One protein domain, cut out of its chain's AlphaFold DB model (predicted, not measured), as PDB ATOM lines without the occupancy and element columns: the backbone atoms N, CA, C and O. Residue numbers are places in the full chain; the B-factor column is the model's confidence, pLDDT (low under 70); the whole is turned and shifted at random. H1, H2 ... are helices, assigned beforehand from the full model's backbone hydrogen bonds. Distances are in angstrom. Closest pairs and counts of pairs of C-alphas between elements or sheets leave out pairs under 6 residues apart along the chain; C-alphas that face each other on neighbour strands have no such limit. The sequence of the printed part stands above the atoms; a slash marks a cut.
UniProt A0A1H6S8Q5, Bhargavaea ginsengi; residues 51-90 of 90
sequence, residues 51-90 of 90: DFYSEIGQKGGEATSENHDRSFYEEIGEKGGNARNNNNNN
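AT A GLANCE: This is residues 51 to 90 of the 90 residues of a protein of Bhargavaea ginsengi (UniProt A0A1H6S8Q5). Two helices, H2 and H1, form an open, flat V, joined at its corner by residues 68 and 69, with nothing filling the space between the arms. The printed part has 40 residues, with two named helices in the order H1, H2 and no named strand; the class is all helix. It is only just extended, close to loose, with a radius of gyration of the C-alphas of 13.7 A and spans of 36 by 26 by 7 A.

IN THESE COORDINATES: H2, the longest helix, holds residues 70 to 88 and is 27.6 A long from first to last C-alpha, ending with C-alpha 88 at (14.273, 15.902, -26.825). H1 holds residues 51 to 67 and is 24.6 A long, beginning with C-alpha 51 at (-5.853, 8.886, -52.713).

HOW THE PARTS SIT: H2 and H1 are apart, no C-alpha of the one being within 8 A of the other. A tight link of two residues joins them. Every O i to N i+4 pair is within hydrogen-bond range in H2, and 12 of 13 in H1. Residues 51 to 63, 66 to 71 and 74 to 90 stand free.

THE WHOLE: The C-alphas of Glu 66 and Asn 90, the two farthest apart, are 37.5 A apart. The printed part has no cut and ends at the chain's last residue. Residues 88 to 90 are under 70 in pLDDT.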
ATOM      1  N   ASP A  51      -6.269   9.951 -51.801       94.94
ATOM      2  CA  ASP A  51      -5.853   8.886 -52.713       94.94
ATOM      3  C   ASP A  51      -4.715   9.362 -53.618       94.94
ATOM      4  O   ASP A  51      -3.728   8.646 -53.799       94.94
ATOM      5  N   PHE A  52      -4.778  10.612 -54.089       96.25
ATOM      6  CA  PHE A  52      -3.676  11.236 -54.822       96.25
ATOM      7  C   PHE A  52      -2.365  11.229 -54.023       96.25
ATOM      8  O   PHE A  52      -1.321  10.819 -54.538       96.25
ATOM      9  N   TYR A  53      -2.403  11.643 -52.752       94.50
ATOM     10  CA  TYR A  53      -1.207  11.674 -51.903       94.50
ATOM     11  C   TYR A  53      -0.674  10.271 -51.591       94.50
ATOM     12  O   TYR A  53       0.543  10.063 -51.548       94.50
ATOM     13  N   SER A  54      -1.567   9.299 -51.408       95.00
ATOM     14  CA  SER A  54      -1.195   7.894 -51.249       95.00
ATOM     15  C   SER A  54      -0.502   7.348 -52.497       95.00
ATOM     16  O   SER A  54       0.546   6.714 -52.374       95.00
ATOM     17  N   GLU A  55      -1.023   7.641 -53.689       96.31
ATOM     18  CA  GLU A  55      -0.448   7.183 -54.956       96.31
ATOM     19  C   GLU A  55       0.954   7.761 -55.191       96.31
ATOM     20  O   GLU A  55       1.891   7.019 -55.496       96.31
ATOM     21  N   ILE A  56       1.136   9.078 -55.024       95.50
ATOM     22  CA  ILE A  56       2.460   9.695 -55.208       95.50
ATOM     23  C   ILE A  56       3.454   9.234 -54.134       95.50
ATOM     24  O   ILE A  56       4.639   9.068 -54.429       95.50
ATOM     25  N   GLY A  57       2.981   8.978 -52.909       94.25
ATOM     26  CA  GLY A  57       3.791   8.418 -51.831       94.25
ATOM     27  C   GLY A  57       4.263   7.000 -52.149       94.25
ATOM     28  O   GLY A  57       5.447   6.701 -51.994       94.25
ATOM     29  N   GLN A  58       3.368   6.151 -52.662       96.19
ATOM     30  CA  GLN A  58       3.711   4.804 -53.117       96.19
ATOM     31  C   GLN A  58       4.747   4.852 -54.242       96.19
ATOM     32  O   GLN A  58       5.789   4.214 -54.124       96.19
ATOM     33  N   LYS A  59       4.515   5.660 -55.283       96.12
ATOM     34  CA  LYS A  59       5.453   5.817 -56.407       96.12
ATOM     35  C   LYS A  59       6.838   6.278 -55.951       96.12
ATOM     36  O   LYS A  59       7.848   5.765 -56.426       96.12
ATOM     37  N   GLY A  60       6.898   7.228 -55.017       93.75
ATOM     38  CA  GLY A  60       8.162   7.688 -54.437       93.75
ATOM     39  C   GLY A  60       8.881   6.592 -53.642       93.75
ATOM     40  O   GLY A  60      10.100   6.449 -53.749       93.75
ATOM     41  N   GLY A  61       8.130   5.790 -52.882       92.88
ATOM     42  CA  GLY A  61       8.658   4.641 -52.149       92.88
ATOM     43  C   GLY A  61       9.184   3.540 -53.070       92.88
ATOM     44  O   GLY A  61      10.298   3.065 -52.866       92.88
ATOM     45  N   GLU A  62       8.430   3.187 -54.112       93.56
ATOM     46  CA  GLU A  62       8.828   2.206 -55.129       93.56
ATOM     47  C   GLU A  62      10.122   2.638 -55.827       93.56
ATOM     48  O   GLU A  62      11.110   1.907 -55.769       93.56
ATOM     49  N   ALA A  63      10.175   3.868 -56.352       92.81
ATOM     50  CA  ALA A  63      11.372   4.408 -56.998       92.81
ATOM     51  C   ALA A  63      12.594   4.424 -56.063       92.81
ATOM     52  O   ALA A  63      13.714   4.135 -56.485       92.81
ATOM     53  N   THR A  64      12.390   4.728 -54.779       91.00
ATOM     54  CA  THR A  64      13.457   4.660 -53.770       91.00
ATOM     55  C   THR A  64      13.915   3.214 -53.572       91.00
ATOM     56  O   THR A  64      15.109   2.932 -53.582       91.00
ATOM     57  N   SER A  65      12.982   2.273 -53.435       90.31
ATOM     58  CA  SER A  65      13.290   0.858 -53.209       90.31
ATOM     59  C   SER A  65      13.987   0.172 -54.379       90.31
ATOM     60  O   SER A  65      14.822  -0.695 -54.153       90.31
ATOM     61  N   GLU A  66      13.707   0.594 -55.612       92.25
ATOM     62  CA  GLU A  66      14.367   0.070 -56.809       92.25
ATOM     63  C   GLU A  66      15.836   0.500 -56.915       92.25
ATOM     64  O   GLU A  66      16.642  -0.208 -57.514       92.25
ATOM     65  N   ASN A  67      16.193   1.654 -56.341       90.62
ATOM     66  CA  ASN A  67      17.513   2.270 -56.504       90.62
ATOM     67  C   ASN A  67      18.407   2.177 -55.257       90.62
ATOM     68  O   ASN A  67      19.547   2.648 -55.294       90.62
ATOM     69  N   HIS A  68      17.917   1.601 -54.155       91.69
ATOM     70  CA  HIS A  68      18.620   1.625 -52.875       91.69
ATOM     71  C   HIS A  68      18.652   0.280 -52.150       91.69
ATOM     72  O   HIS A  68      17.648  -0.416 -52.010       91.69
ATOM     73  N   ASP A  69      19.825  -0.018 -51.592       90.69
ATOM     74  CA  ASP A  69      20.084  -1.213 -50.799       90.69
ATOM     75  C   ASP A  69      19.818  -0.997 -49.304       90.69
ATOM     76  O   ASP A  69      19.568   0.105 -48.816       90.69
ATOM     77  N   ARG A  70      19.947  -2.076 -48.530       89.88
ATOM     78  CA  ARG A  70      19.761  -2.084 -47.073       89.88
ATOM     79  C   ARG A  70      20.533  -0.986 -46.327       89.88
ATOM     80  O   ARG A  70      19.984  -0.401 -45.399       89.88
ATOM     81  N   SER A  71      21.772  -0.698 -46.727       90.06
ATOM     82  CA  SER A  71      22.614   0.324 -46.086       90.06
ATOM     83  C   SER A  71      22.003   1.725 -46.156       90.06
ATOM     84  O   SER A  71      22.107   2.486 -45.200       90.06
ATOM     85  N   PHE A  72      21.309   2.050 -47.249       93.31
ATOM     86  CA  PHE A  72      20.590   3.314 -47.387       93.31
ATOM     87  C   PHE A  72      19.468   3.432 -46.348       93.31
ATOM     88  O   PHE A  72      19.340   4.459 -45.687       93.31
ATOM     89  N   TYR A  73      18.689   2.361 -46.154       90.88
ATOM     90  CA  TYR A  73      17.612   2.336 -45.162       90.88
ATOM     91  C   TYR A  73      18.129   2.422 -43.722       90.88
ATOM     92  O   TYR A  73      17.506   3.063 -42.874       90.88
ATOM     93  N   GLU A  74      19.280   1.806 -43.450       92.56
ATOM     94  CA  GLU A  74      19.967   1.920 -42.161       92.56
ATOM     95  C   GLU A  74      20.419   3.367 -41.908       92.56
ATOM     96  O   GLU A  74      20.111   3.922 -40.852       92.56
ATOM     97  N   GLU A  75      21.036   4.022 -42.897       93.19
ATOM     98  CA  GLU A  75      21.494   5.413 -42.795       93.19
ATOM     99  C   GLU A  75      20.336   6.399 -42.563       93.19
ATOM    100  O   GLU A  75      20.407   7.252 -41.671       93.19
ATOM    101  N   ILE A  76      19.246   6.306 -43.334       92.12
ATOM    102  CA  ILE A  76      18.090   7.200 -43.140       92.12
ATOM    103  C   ILE A  76      17.378   6.923 -41.808       92.12
ATOM    104  O   ILE A  76      16.878   7.857 -41.175       92.12
ATOM    105  N   GLY A  77      17.360   5.666 -41.353       89.94
ATOM    106  CA  GLY A  77      16.825   5.278 -40.051       89.94
ATOM    107  C   GLY A  77      17.635   5.877 -38.901       89.94
ATOM    108  O   GLY A  77      17.059   6.456 -37.978       89.94
ATOM    109  N   GLU A  78      18.966   5.812 -38.988       93.25
ATOM    110  CA  GLU A  78      19.878   6.432 -38.024       93.25
ATOM    111  C   GLU A  78      19.700   7.955 -37.988       93.25
ATOM    112  O   GLU A  78      19.504   8.536 -36.915       93.25
ATOM    113  N   LYS A  79      19.678   8.615 -39.156       91.88
ATOM    114  CA  LYS A  79      19.430  10.064 -39.257       91.88
ATOM    115  C   LYS A  79      18.094  10.459 -38.623       91.88
ATOM    116  O   LYS A  79      18.041  11.423 -37.858       91.88
ATOM    117  N   GLY A  80      17.030   9.701 -38.893       88.75
ATOM    118  CA  GLY A  80      15.709   9.931 -38.306       88.75
ATOM    119  C   GLY A  80      15.680   9.740 -36.785       88.75
ATOM    120  O   GLY A  80      15.042  10.520 -36.074       88.75
ATOM    121  N   GLY A  81      16.401   8.741 -36.270       89.25
ATOM    122  CA  GLY A  81      16.563   8.513 -34.833       89.25
ATOM    123  C   GLY A  81      17.322   9.645 -34.138       89.25
ATOM    124  O   GLY A  81      16.864  10.166 -33.118       89.25
ATOM    125  N   ASN A  82      18.435  10.086 -34.724       87.31
ATOM    126  CA  ASN A  82      19.262  11.172 -34.195       87.31
ATOM    127  C   ASN A  82      18.517  12.516 -34.171       87.31
ATOM    128  O   ASN A  82      18.596  13.239 -33.178       87.31
ATOM    129  N   ALA A  83      17.736  12.831 -35.211       84.81
ATOM    130  CA  ALA A  83      16.917  14.045 -35.247       84.81
ATOM    131  C   ALA A  83      15.893  14.091 -34.096       84.81
ATOM    132  O   ALA A  83      15.715  15.128 -33.458       84.81
ATOM    133  N   ARG A  84      15.257  12.955 -33.781       80.56
ATOM    134  CA  ARG A  84      14.325  12.848 -32.645       80.56
ATOM    135  C   ARG A  84      15.031  13.007 -31.303       80.56
ATOM    136  O   ARG A  84      14.493  13.652 -30.412       80.56
ATOM    137  N   ASN A  85      16.226  12.436 -31.161       78.25
ATOM    138  CA  ASN A  85      17.006  12.540 -29.931       78.25
ATOM    139  C   ASN A  85      17.446  13.991 -29.659       78.25
ATOM    140  O   ASN A  85      17.291  14.487 -28.548       78.25
ATOM    141  N   ASN A  86      17.906  14.707 -30.686       74.38
ATOM    142  CA  ASN A  86      18.320  16.105 -30.550       74.38
ATOM    143  C   ASN A  86      17.163  17.037 -30.157       74.38
ATOM    144  O   ASN A  86      17.366  17.942 -29.354       74.38
ATOM    145  N   ASN A  87      15.946  16.783 -30.649       71.69
ATOM    146  CA  ASN A  87      14.761  17.567 -30.280       71.69
ATOM    147  C   ASN A  87      14.296  17.341 -28.831       71.69
ATOM    148  O   ASN A  87      13.632  18.207 -28.277       71.69
ATOM    149  N   ASN A  88      14.632  16.202 -28.217       68.38
ATOM    150  CA  ASN A  88      14.273  15.902 -26.825       68.38
ATOM    151  C   ASN A  88      15.269  16.477 -25.803       68.38
ATOM    152  O   ASN A  88      14.996  16.438 -24.605       68.38
ATOM    153  N   ASN A  89      16.422  16.977 -26.260       60.91
ATOM    154  CA  ASN A  89      17.487  17.526 -25.417       60.91
ATOM    155  C   ASN A  89      17.534  19.070 -25.426       60.91
ATOM    156  O   ASN A  89      18.548  19.635 -25.010       60.91
ATOM    157  N   ASN A  90      16.477  19.742 -25.903       53.81
ATOM    158  CA  ASN A  90      16.351  21.205 -25.939       53.81
ATOM    159  C   ASN A  90      15.159  21.684 -25.104       53.81
ATOM    160  O   ASN A  90      14.057  21.123 -25.295       53.81
TER     161      ASN A  90